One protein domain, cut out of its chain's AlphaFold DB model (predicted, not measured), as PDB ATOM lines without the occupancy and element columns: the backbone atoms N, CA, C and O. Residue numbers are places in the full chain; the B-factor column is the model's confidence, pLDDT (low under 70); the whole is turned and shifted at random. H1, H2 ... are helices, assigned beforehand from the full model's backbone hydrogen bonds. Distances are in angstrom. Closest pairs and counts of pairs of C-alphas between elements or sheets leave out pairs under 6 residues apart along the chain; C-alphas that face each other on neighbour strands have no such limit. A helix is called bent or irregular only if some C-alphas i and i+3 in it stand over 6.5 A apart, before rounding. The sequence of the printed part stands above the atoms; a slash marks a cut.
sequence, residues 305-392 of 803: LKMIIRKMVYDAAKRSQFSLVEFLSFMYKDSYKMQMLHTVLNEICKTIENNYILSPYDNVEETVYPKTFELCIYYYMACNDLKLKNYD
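AT A GLANCE: This is residues 305 to 392 of the 803 residues of the protein "N-alpha-acetyltransferase 16, NatA auxiliary subunit" of Intoshia linei (UniProt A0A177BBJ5). The longest helix, H3, and H4 form a hairpin, and shorter H2 joins them in an up-and-down bundle, each running against the one before; H1 crosses at a slant, its two ends on H3 and H4. The loop 354 to 370 folds back on itself. The 88 printed residues hold H1 to H4 and no named strand: all helix, compact, radius of gyration of the C-alphas 12.4 A, spans 34 by 27 by 21 A.

IN THESE COORDINATES: H3, residues 335 to 353, is 26.7 A long, beginning at C-alpha 335 (6.517, 23.506, 38.599). H4, 371 to 387, 25.0 A, ends at C-alpha 387 (-0.572, 20.028, 29.564). H2 is 324 to 333, 16.2 A, irregular, with C-alphas 327 and 330 7.3 A apart; H1 is 305 to 318, 19.9 A.

HOW THE PARTS SIT: H3 and H4 touch, closest C-alphas Cys 349 and Ile 377, 6.6 A, opposite ways at a shallow tilt of 33 degrees, only just short of steep. H2 touches residues 380 to 387 of H4 alone, closest C-alphas Val 325 and Tyr 380, 6.2 A; H2 and H3 touch only at the corner, closest C-alphas Tyr 332 and Met 338, 4.9 A. H1 touches H3 with 306 to 310 alone, closest C-alphas Arg 310 and Val 344, 6.2 A, and H4 with 317 to 318 alone, closest Ala 317 and Phe 373, 4.8 A. Each O i to N i+4 pair is within hydrogen-bond range in H1, H3 and H4; H2 has 2 of 6, and 6 of 7 O i to N i+3.

THE WHOLE: The printed part has no cut; the H3 to H4 link is long. Mean pLDDT of the printed part is 88.7; no printed residue is under 70.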
ATOM      1  N   LEU A 305       3.761  38.055  40.544       89.81
ATOM      2  CA  LEU A 305       3.535  37.089  39.469       89.81
ATOM      3  C   LEU A 305       2.044  36.770  39.308       89.81
ATOM      4  O   LEU A 305       1.533  36.783  38.186       89.81
ATOM      5  N   LYS A 306       1.339  36.520  40.420       91.00
ATOM      6  CA  LYS A 306      -0.103  36.240  40.417       91.00
ATOM      7  C   LYS A 306      -0.885  37.367  39.742       91.00
ATOM      8  O   LYS A 306      -1.702  37.107  38.859       91.00
ATOM      9  N   MET A 307      -0.593  38.616  40.105       88.81
ATOM     10  CA  MET A 307      -1.257  39.800  39.563       88.81
ATOM     11  C   MET A 307      -0.975  39.986  38.065       88.81
ATOM     12  O   MET A 307      -1.899  40.262  37.298       88.81
ATOM     13  N   ILE A 308       0.270  39.764  37.624       89.19
ATOM     14  CA  ILE A 308       0.654  39.836  36.204       89.19
ATOM     15  C   ILE A 308      -0.105  38.791  35.377       89.19
ATOM     16  O   ILE A 308      -0.697  39.136  34.353       89.19
ATOM     17  N   ILE A 309      -0.124  37.527  35.823       91.88
ATOM     18  CA  ILE A 309      -0.833  36.443  35.123       91.88
ATOM     19  C   ILE A 309      -2.327  36.753  35.068       91.88
ATOM     20  O   ILE A 309      -2.933  36.665  34.004       91.88
ATOM     21  N   ARG A 310      -2.917  37.156  36.198       91.44
ATOM     22  CA  ARG A 310      -4.344  37.465  36.294       91.44
ATOM     23  C   ARG A 310      -4.749  38.588  35.346       91.44
ATOM     24  O   ARG A 310      -5.723  38.435  34.614       91.44
ATOM     25  N   LYS A 311      -3.981  39.682  35.319       90.00
ATOM     26  CA  LYS A 311      -4.186  40.798  34.389       90.00
ATOM     27  C   LYS A 311      -4.144  40.329  32.939       90.00
ATOM     28  O   LYS A 311      -5.042  40.635  32.164       90.00
ATOM     29  N   MET A 312      -3.135  39.541  32.588       90.44
ATOM     30  CA  MET A 312      -2.940  39.074  31.222       90.44
ATOM     31  C   MET A 312      -4.020  38.082  30.764       90.44
ATOM     32  O   MET A 312      -4.512  38.207  29.646       90.44
ATOM     33  N   VAL A 313      -4.422  37.133  31.618       92.38
ATOM     34  CA  VAL A 313      -5.529  36.203  31.333       92.38
ATOM     35  C   VAL A 313      -6.838  36.969  31.158       92.38
ATOM     36  O   VAL A 313      -7.547  36.737  30.181       92.38
ATOM     37  N   TYR A 314      -7.132  37.913  32.057       90.88
ATOM     38  CA  TYR A 314      -8.324  38.756  31.970       90.88
ATOM     39  C   TYR A 314      -8.339  39.582  30.674       90.88
ATOM     40  O   TYR A 314      -9.312  39.544  29.923       90.88
ATOM     41  N   ASP A 315      -7.245  40.277  30.360       89.38
ATOM     42  CA  ASP A 315      -7.139  41.119  29.167       89.38
ATOM     43  C   ASP A 315      -7.263  40.321  27.860       89.38
ATOM     44  O   ASP A 315      -7.838  40.812  26.883       89.38
ATOM     45  N   ALA A 316      -6.696  39.114  27.827       91.38
ATOM     46  CA  ALA A 316      -6.758  38.214  26.682       91.38
ATOM     47  C   ALA A 316      -8.165  37.632  26.500       91.38
ATOM     48  O   ALA A 316      -8.690  37.658  25.388       91.38
ATOM     49  N   ALA A 317      -8.813  37.187  27.580       91.56
ATOM     50  CA  ALA A 317     -10.184  36.686  27.537       91.56
ATOM     51  C   ALA A 317     -11.179  37.793  27.145       91.56
ATOM     52  O   ALA A 317     -12.053  37.570  26.308       91.56
ATOM     53  N   LYS A 318     -10.991  39.027  27.637       89.75
ATOM     54  CA  LYS A 318     -11.789  40.203  27.236       89.75
ATOM     55  C   LYS A 318     -11.659  40.515  25.743       89.75
ATOM     56  O   LYS A 318     -12.627  40.934  25.116       89.75
ATOM     57  N   ARG A 319     -10.480  40.265  25.164       90.62
ATOM     58  CA  ARG A 319     -10.195  40.385  23.723       90.62
ATOM     59  C   ARG A 319     -10.497  39.115  22.918       90.62
ATOM     60  O   ARG A 319     -10.277  39.114  21.712       90.62
ATOM     61  N   SER A 320     -11.017  38.063  23.554       92.50
ATOM     62  CA  SER A 320     -11.296  36.757  22.936       92.50
ATOM     63  C   SER A 320     -10.068  36.104  22.272       92.50
ATOM     64  O   SER A 320     -10.144  35.566  21.170       92.50
ATOM     65  N   GLN A 321      -8.900  36.180  22.921       92.62
ATOM     66  CA  GLN A 321      -7.628  35.698  22.374       92.62
ATOM     67  C   GLN A 321      -7.316  34.248  22.791       92.62
ATOM     68  O   GLN A 321      -6.672  34.008  23.811       92.62
ATOM     69  N   PHE A 322      -7.664  33.257  21.973       91.19
ATOM     70  CA  PHE A 322      -7.413  31.836  22.284       91.19
ATOM     71  C   PHE A 322      -5.923  31.439  22.301       91.19
ATOM     72  O   PHE A 322      -5.519  30.547  23.046       91.19
ATOM     73  N   SER A 323      -5.069  32.164  21.568       91.31
ATOM     74  CA  SER A 323      -3.626  31.889  21.452       91.31
ATOM     75  C   SER A 323      -2.806  32.135  22.728       91.31
ATOM     76  O   SER A 323      -1.612  31.822  22.761       91.31
ATOM     77  N   LEU A 324      -3.418  32.666  23.795       91.38
ATOM     78  CA  LEU A 324      -2.735  32.926  25.065       91.38
ATOM     79  C   LEU A 324      -2.102  31.660  25.657       91.38
ATOM     80  O   LEU A 324      -1.007  31.723  26.214       91.38
ATOM     81  N   VAL A 325      -2.760  30.505  25.542       87.44
ATOM     82  CA  VAL A 325      -2.255  29.274  26.168       87.44
ATOM     83  C   VAL A 325      -0.955  28.812  25.523       87.44
ATOM     84  O   VAL A 325      -0.028  28.403  26.223       87.44
ATOM     85  N   GLU A 326      -0.856  28.935  24.198       87.81
ATOM     86  CA  GLU A 326       0.369  28.599  23.476       87.81
ATOM     87  C   GLU A 326       1.498  29.562  23.850       87.81
ATOM     88  O   GLU A 326       2.636  29.139  24.077       87.81
ATOM     89  N   PHE A 327       1.176  30.844  24.048       90.31
ATOM     90  CA  PHE A 327       2.116  31.809  24.609       90.31
ATOM     91  C   PHE A 327       2.578  31.420  26.022       90.31
ATOM     92  O   PHE A 327       3.771  31.509  26.304       90.31
ATOM     93  N   LEU A 328       1.679  30.946  26.890       90.88
ATOM     94  CA  LEU A 328       1.980  30.554  28.272       90.88
ATOM     95  C   LEU A 328       2.624  29.170  28.419       90.88
ATOM     96  O   LEU A 328       3.028  28.793  29.519       90.88
ATOM     97  N   SER A 329       2.788  28.427  27.324       90.00
ATOM     98  CA  SER A 329       3.366  27.076  27.316       90.00
ATOM     99  C   SER A 329       4.738  26.975  28.004       90.00
ATOM    100  O   SER A 329       5.072  25.937  28.574       90.00
ATOM    101  N   PHE A 330       5.532  28.055  28.018       90.88
ATOM    102  CA  PHE A 330       6.833  28.074  28.694       90.88
ATOM    103  C   PHE A 330       6.731  27.961  30.221       90.88
ATOM    104  O   PHE A 330       7.692  27.512  30.841       90.88
ATOM    105  N   MET A 331       5.600  28.343  30.826       91.31
ATOM    106  CA  MET A 331       5.404  28.284  32.278       91.31
ATOM    107  C   MET A 331       5.350  26.846  32.794       91.31
ATOM    108  O   MET A 331       5.755  26.594  33.920       91.31
ATOM    109  N   TYR A 332       4.938  25.890  31.959       89.94
ATOM    110  CA  TYR A 332       4.877  24.469  32.317       89.94
ATOM    111  C   TYR A 332       6.262  23.817  32.456       89.94
ATOM    112  O   TYR A 332       6.349  22.666  32.875       89.94
ATOM    113  N   LYS A 333       7.349  24.528  32.118       89.81
ATOM    114  CA  LYS A 333       8.724  24.074  32.387       89.81
ATOM    115  C   LYS A 333       9.111  24.207  33.862       89.81
ATOM    116  O   LYS A 333      10.034  23.530  34.295       89.81
ATOM    117  N   ASP A 334       8.430  25.077  34.604       90.31
ATOM    118  CA  ASP A 334       8.674  25.355  36.018       90.31
ATOM    119  C   ASP A 334       7.437  24.950  36.830       90.31
ATOM    120  O   ASP A 334       6.337  25.463  36.616       90.31
ATOM    121  N   SER A 335       7.612  24.022  37.775       89.81
ATOM    122  CA  SER A 335       6.517  23.506  38.599       89.81
ATOM    123  C   SER A 335       5.820  24.594  39.416       89.81
ATOM    124  O   SER A 335       4.603  24.532  39.582       89.81
ATOM    125  N   TYR A 336       6.555  25.601  39.898       91.62
ATOM    126  CA  TYR A 336       5.978  26.687  40.691       91.62
ATOM    127  C   TYR A 336       5.070  27.569  39.827       91.62
ATOM    128  O   TYR A 336       3.910  27.813  40.162       91.62
ATOM    129  N   LYS A 337       5.554  27.984  38.652       91.75
ATOM    130  CA  LYS A 337       4.793  28.844  37.729       91.75
ATOM    131  C   LYS A 337       3.600  28.121  37.121       91.75
ATOM    132  O   LYS A 337       2.540  28.724  36.970       91.75
ATOM    133  N   MET A 338       3.745  26.829  36.835       91.44
ATOM    134  CA  MET A 338       2.639  25.957  36.444       91.44
ATOM    135  C   MET A 338       1.524  25.955  37.502       91.44
ATOM    136  O   MET A 338       0.361  26.172  37.166       91.44
ATOM    137  N   GLN A 339       1.867  25.761  38.781       91.56
ATOM    138  CA  GLN A 339       0.893  25.784  39.878       91.56
ATOM    139  C   GLN A 339       0.236  27.159  40.042       91.56
ATOM    140  O   GLN A 339      -0.975  27.236  40.254       91.56
ATOM    141  N   MET A 340       1.001  28.243  39.890       92.75
ATOM    142  CA  MET A 340       0.463  29.607  39.935       92.75
ATOM    143  C   MET A 340      -0.539  29.861  38.803       92.75
ATOM    144  O   MET A 340      -1.631  30.360  39.064       92.75
ATOM    145  N   LEU A 341      -0.219  29.462  37.566       93.62
ATOM    146  CA  LEU A 341      -1.141  29.572  36.432       93.62
ATOM    147  C   LEU A 341      -2.426  28.774  36.677       93.62
ATOM    148  O   LEU A 341      -3.519  29.310  36.508       93.62
ATOM    149  N   HIS A 342      -2.296  27.525  37.130       92.69
ATOM    150  CA  HIS A 342      -3.442  26.679  37.453       92.69
ATOM    151  C   HIS A 342      -4.320  27.298  38.551       92.69
ATOM    152  O   HIS A 342      -5.544  27.295  38.448       92.69
ATOM    153  N   THR A 343      -3.706  27.889  39.579       93.38
ATOM    154  CA  THR A 343      -4.427  28.566  40.667       93.38
ATOM    155  C   THR A 343      -5.210  29.771  40.150       93.38
ATOM    156  O   THR A 343      -6.399  29.883  40.431       93.38
ATOM    157  N   VAL A 344      -4.581  30.633  39.344       93.31
ATOM    158  CA  VAL A 344      -5.238  31.818  38.768       93.31
ATOM    159  C   VAL A 344      -6.391  31.427  37.841       93.31
ATOM    160  O   VAL A 344      -7.468  32.009  37.934       93.31
ATOM    161  N   LEU A 345      -6.199  30.430  36.971       93.62
ATOM    162  CA  LEU A 345      -7.263  29.960  36.080       93.62
ATOM    163  C   LEU A 345      -8.440  29.362  36.866       93.62
ATOM    164  O   LEU A 345      -9.588  29.680  36.563       93.62
ATOM    165  N   ASN A 346      -8.173  28.579  37.917       92.75
ATOM    166  CA  ASN A 346      -9.216  28.051  38.801       92.75
ATOM    167  C   ASN A 346      -9.967  29.156  39.554       92.75
ATOM    168  O   ASN A 346     -11.182  29.068  39.701       92.75
ATOM    169  N   GLU A 347      -9.266  30.180  40.051       91.25
ATOM    170  CA  GLU A 347      -9.893  31.331  40.712       91.25
ATOM    171  C   GLU A 347     -10.853  32.052  39.758       91.25
ATOM    172  O   GLU A 347     -12.008  32.267  40.114       91.25
ATOM    173  N   ILE A 348     -10.413  32.347  38.529       90.38
ATOM    174  CA  ILE A 348     -11.245  33.010  37.512       90.38
ATOM    175  C   ILE A 348     -12.412  32.108  37.075       90.38
ATOM    176  O   ILE A 348     -13.534  32.581  36.904       90.38
ATOM    177  N   CYS A 349     -12.184  30.803  36.917       90.50
ATOM    178  CA  CYS A 349     -13.241  29.861  36.557       90.50
ATOM    179  C   CYS A 349     -14.331  29.802  37.639       90.50
ATOM    180  O   CYS A 349     -15.514  29.848  37.315       90.50
ATOM    181  N   LYS A 350     -13.950  29.783  38.925       89.62
ATOM    182  CA  LYS A 350     -14.903  29.803  40.047       89.62
ATOM    183  C   LYS A 350     -15.724  31.088  40.102       89.62
ATOM    184  O   LYS A 350     -16.905  31.025  40.425       89.62
ATOM    185  N   THR A 351     -15.130  32.247  39.806       87.44
ATOM    186  CA  THR A 351     -15.905  33.499  39.765       87.44
ATOM    187  C   THR A 351     -16.946  33.454  38.646       87.44
ATOM    188  O   THR A 351     -18.103  33.793  38.880       87.44
ATOM    189  N   ILE A 352     -16.572  32.935  37.468       86.12
ATOM    190  CA  ILE A 352     -17.484  32.793  36.321       86.12
ATOM    191  C   ILE A 352     -18.637  31.837  36.634       86.12
ATOM    192  O   ILE A 352     -19.780  32.156  36.324       86.12
ATOM    193  N   GLU A 353     -18.370  30.708  37.297       84.69
ATOM    194  CA  GLU A 353     -19.418  29.769  37.731       84.69
ATOM    195  C   GLU A 353     -20.406  30.412  38.727       84.69
ATOM    196  O   GLU A 353     -21.572  30.023  38.784       84.69
ATOM    197  N   ASN A 354     -19.972  31.447  39.454       84.94
ATOM    198  CA  ASN A 354     -20.814  32.266  40.328       84.94
ATOM    199  C   ASN A 354     -21.452  33.482  39.616       84.94
ATOM    200  O   ASN A 354     -22.069  34.316  40.279       84.94
ATOM    201  N   ASN A 355     -21.338  33.590  38.286       82.44
ATOM    202  CA  ASN A 355     -21.859  34.673  37.439       82.44
ATOM    203  C   ASN A 355     -21.250  36.071  37.682       82.44
ATOM    204  O   ASN A 355     -21.924  37.085  37.478       82.44
ATOM    205  N   TYR A 356     -19.981  36.155  38.094       83.62
ATOM    206  CA  TYR A 356     -19.251  37.426  38.175       83.62
ATOM    207  C   TYR A 356     -17.773  37.278  37.788       83.62
ATOM    208  O   TYR A 356     -17.211  36.186  37.765       83.62
ATOM    209  N   ILE A 357     -17.098  38.386  37.489       81.19
ATOM    210  CA  ILE A 357     -15.644  38.420  37.291       81.19
ATOM    211  C   ILE A 357     -15.062  39.526  38.156       81.19
ATOM    212  O   ILE A 357     -15.579  40.635  38.190       81.19
ATOM    213  N   LEU A 358     -13.955  39.250  38.837       77.69
ATOM    214  CA  LEU A 358     -13.260  40.258  39.629       77.69
ATOM    215  C   LEU A 358     -12.139  40.903  38.798       77.69
ATOM    216  O   LEU A 358     -11.119  40.253  38.524       77.69
ATOM    217  N   SER A 359     -12.337  42.172  38.417       78.94
ATOM    218  CA  SER A 359     -11.393  42.949  37.601       78.94
ATOM    219  C   SER A 359     -10.032  43.084  38.299       78.94
ATOM    220  O   SER A 359      -9.986  43.466  39.469       78.94
ATOM    221  N   PRO A 360      -8.908  42.813  37.606       78.94
ATOM    222  CA  PRO A 360      -7.569  42.918  38.187       78.94
ATOM    223  C   PRO A 360      -7.079  44.365  38.359       78.94
ATOM    224  O   PRO A 360      -5.988  44.560  38.886       78.94
ATOM    225  N   TYR A 361      -7.835  45.359  37.883       78.69
ATOM    226  CA  TYR A 361      -7.468  46.776  37.954       78.69
ATOM    227  C   TYR A 361      -8.068  47.456  39.185       78.69
ATOM    228  O   TYR A 361      -7.336  48.040  39.979       78.69
ATOM    229  N   ASP A 362      -9.384  47.309  39.364       76.06
ATOM    230  CA  ASP A 362     -10.139  48.056  40.375       76.06
ATOM    231  C   ASP A 362     -10.715  47.150  41.479       76.06
ATOM    232  O   ASP A 362     -11.380  47.637  42.389       76.06
ATOM    233  N   ASN A 363     -10.493  45.826  41.403       71.62
ATOM    234  CA  ASN A 363     -11.121  44.813  42.268       71.62
ATOM    235  C   ASN A 363     -12.654  44.941  42.345       71.62
ATOM    236  O   ASN A 363     -13.273  44.560  43.337       71.62
ATOM    237  N   VAL A 364     -13.270  45.474  41.288       77.00
ATOM    238  CA  VAL A 364     -14.723  45.568  41.153       77.00
ATOM    239  C   VAL A 364     -15.253  44.263  40.565       77.00
ATOM    240  O   VAL A 364     -14.657  43.691  39.646       77.00
ATOM    241  N   GLU A 365     -16.375  43.793  41.110       80.06
ATOM    242  CA  GLU A 365     -17.138  42.679  40.555       80.06
ATOM    243  C   GLU A 365     -17.903  43.145  39.309       80.06
ATOM    244  O   GLU A 365     -18.828  43.953  39.375       80.06
ATOM    245  N   GLU A 366     -17.501  42.632  38.151       77.25
ATOM    246  CA  GLU A 366     -18.175  42.820  36.874       77.25
ATOM    247  C   GLU A 366     -19.142  41.654  36.644       77.25
ATOM    248  O   GLU A 366     -18.733  40.507  36.468       77.25
ATOM    249  N   THR A 367     -20.441  41.942  36.618       73.88
ATOM    250  CA  THR A 367     -21.491  40.957  36.291       73.88
ATOM    251  C   THR A 367     -21.850  40.947  34.805       73.88
ATOM    252  O   THR A 367     -22.562  40.062  34.337       73.88
ATOM    253  N   VAL A 368     -21.344  41.920  34.038       76.38
ATOM    254  CA  VAL A 368     -21.566  42.041  32.594       76.38
ATOM    255  C   VAL A 368     -20.233  41.919  31.871       76.38
ATOM    256  O   VAL A 368     -19.417  42.837  31.880       76.38
ATOM    257  N   TYR A 369     -20.033  40.787  31.203       79.62
ATOM    258  CA  TYR A 369     -18.864  40.507  30.375       79.62
ATOM    259  C   TYR A 369     -19.277  39.808  29.071       79.62
ATOM    260  O   TYR A 369     -20.352  39.202  29.006       79.62
ATOM    261  N   PRO A 370     -18.461  39.889  28.000       83.31
ATOM    262  CA  PRO A 370     -18.747  39.169  26.765       83.31
ATOM    263  C   PRO A 370     -18.860  37.669  27.042       83.31
ATOM    264  O   PRO A 370     -17.978  37.099  27.675       83.31
ATOM    265  N   LYS A 371     -19.890  36.996  26.518       85.62
ATOM    266  CA  LYS A 371     -20.022  35.531  26.650       85.62
ATOM    267  C   LYS A 371     -18.806  34.769  26.099       85.62
ATOM    268  O   LYS A 371     -18.461  33.695  26.572       85.62
ATOM    269  N   THR A 372     -18.095  35.360  25.139       89.75
ATOM    270  CA  THR A 372     -16.830  34.824  24.621       89.75
ATOM    271  C   THR A 372     -15.713  34.779  25.670       89.75
ATOM    272  O   THR A 372     -14.806  33.962  25.535       89.75
ATOM    273  N   PHE A 373     -15.784  35.593  26.730       91.56
ATOM    274  CA  PHE A 373     -14.861  35.540  27.864       91.56
ATOM    275  C   PHE A 373     -14.949  34.186  28.573       91.56
ATOM    276  O   PHE A 373     -13.927  33.541  28.793       91.56
ATOM    277  N   GLU A 374     -16.165  33.729  28.883       91.31
ATOM    278  CA  GLU A 374     -16.413  32.427  29.513       91.31
ATOM    279  C   GLU A 374     -15.873  31.284  28.643       91.31
ATOM    280  O   GLU A 374     -15.117  30.439  29.126       91.31
ATOM    281  N   LEU A 375     -16.168  31.320  27.338       93.38
ATOM    282  CA  LEU A 375     -15.638  30.353  26.376       93.38
ATOM    283  C   LEU A 375     -14.098  30.313  26.383       93.38
ATOM    284  O   LEU A 375     -13.521  29.225  26.370       93.38
ATOM    285  N   CYS A 376     -13.431  31.473  26.437       94.69
ATOM    286  CA  CYS A 376     -11.969  31.554  26.512       94.69
ATOM    287  C   CYS A 376     -11.425  30.915  27.790       94.69
ATOM    288  O   CYS A 376     -10.452  30.171  27.722       94.69
ATOM    289  N   ILE A 377     -12.046  31.169  28.946       94.31
ATOM    290  CA  ILE A 377     -11.575  30.605  30.217       94.31
ATOM    291  C   ILE A 377     -11.750  29.087  30.256       94.31
ATOM    292  O   ILE A 377     -10.808  28.390  30.637       94.31
ATOM    293  N   TYR A 378     -12.886  28.549  29.800       94.94
ATOM    294  CA  TYR A 378     -13.047  27.094  29.685       94.94
ATOM    295  C   TYR A 378     -12.036  26.480  28.712       94.94
ATOM    296  O   TYR A 378     -11.461  25.434  29.014       94.94
ATOM    297  N   TYR A 379     -11.751  27.149  27.592       95.94
ATOM    298  CA  TYR A 379     -10.715  26.706  26.661       95.94
ATOM    299  C   TYR A 379      -9.322  26.716  27.312       95.94
ATOM    300  O   TYR A 379      -8.590  25.731  27.220       95.94
ATOM    301  N   TYR A 380      -8.965  27.778  28.043       95.94
ATOM    302  CA  TYR A 380      -7.692  27.860  28.764       95.94
ATOM    303  C   TYR A 380      -7.553  26.764  29.823       95.94
ATOM    304  O   TYR A 380      -6.478  26.176  29.946       95.94
ATOM    305  N   MET A 381      -8.633  26.459  30.547       95.25
ATOM    306  CA  MET A 381      -8.688  25.350  31.500       95.25
ATOM    307  C   MET A 381      -8.473  24.000  30.810       95.25
ATOM    308  O   MET A 381      -7.604  23.238  31.232       95.25
ATOM    309  N   ALA A 382      -9.174  23.741  29.701       95.62
ATOM    310  CA  ALA A 382      -9.012  22.512  28.928       95.62
ATOM    311  C   ALA A 382      -7.565  22.329  28.436       95.62
ATOM    312  O   ALA A 382      -6.980  21.253  28.578       95.62
ATOM    313  N   CYS A 383      -6.950  23.387  27.903       94.44
ATOM    314  CA  CYS A 383      -5.555  23.349  27.477       94.44
ATOM    315  C   CYS A 383      -4.584  23.161  28.655       94.44
ATOM    316  O   CYS A 383      -3.599  22.432  28.516       94.44
ATOM    317  N   ASN A 384      -4.842  23.790  29.807       93.62
ATOM    318  CA  ASN A 384      -4.031  23.609  31.010       93.62
ATOM    319  C   ASN A 384      -4.071  22.156  31.495       93.62
ATOM    320  O   ASN A 384      -3.022  21.554  31.725       93.62
ATOM    321  N   ASP A 385      -5.259  21.559  31.578       91.88
ATOM    322  CA  ASP A 385      -5.418  20.165  31.992       91.88
ATOM    323  C   ASP A 385      -4.801  19.180  30.992       91.88
ATOM    324  O   ASP A 385      -4.179  18.200  31.409       91.88
ATOM    325  N   LEU A 386      -4.852  19.477  29.688       91.44
ATOM    326  CA  LEU A 386      -4.110  18.723  28.674       91.44
ATOM    327  C   LEU A 386      -2.596  18.747  28.950       91.44
ATOM    328  O   LEU A 386      -1.953  17.697  28.932       91.44
ATOM    329  N   LYS A 387      -2.009  19.918  29.240       89.31
ATOM    330  CA  LYS A 387      -0.572  20.028  29.564       89.31
ATOM    331  C   LYS A 387      -0.212  19.293  30.861       89.31
ATOM    332  O   LYS A 387       0.879  18.737  30.952       89.31
ATOM    333  N   LEU A 388      -1.136  19.232  31.824       86.62
ATOM    334  CA  LEU A 388      -1.016  18.438  33.054       86.62
ATOM    335  C   LEU A 388      -1.267  16.930  32.849       86.62
ATOM    336  O   LEU A 388      -1.196  16.169  33.816       86.62
ATOM    337  N   LYS A 389      -1.548  16.490  31.611       86.56
ATOM    338  CA  LYS A 389      -1.926  15.113  31.245       86.56
ATOM    339  C   LYS A 389      -3.181  14.604  31.975       86.56
ATOM    340  O   LYS A 389      -3.330  13.408  32.211       86.56
ATOM    341  N   ASN A 390      -4.096  15.506  32.327       88.12
ATOM    342  CA  ASN A 390      -5.398  15.191  32.915       88.12
ATOM    343  C   ASN A 390      -6.466  15.146  31.812       88.12
ATOM    344  O   ASN A 390      -7.270  16.067  31.678       88.12
ATOM    345  N   TYR A 391      -6.461  14.085  31.003       90.06
ATOM    346  CA  TYR A 391      -7.303  14.003  29.803       90.06
ATOM    347  C   TYR A 391      -8.810  14.082  30.099       90.06
ATOM    348  O   TYR A 391      -9.529  14.763  29.372       90.06
ATOM    349  N   ASP A 392      -9.287  13.466  31.185       90.19
ATOM    350  CA  ASP A 392     -10.716  13.476  31.541       90.19
ATOM    351  C   ASP A 392     -11.213  14.873  31.939       90.19
ATOM    352  O   ASP A 392     -12.275  15.312  31.497       90.19
TER     353      ASP A 392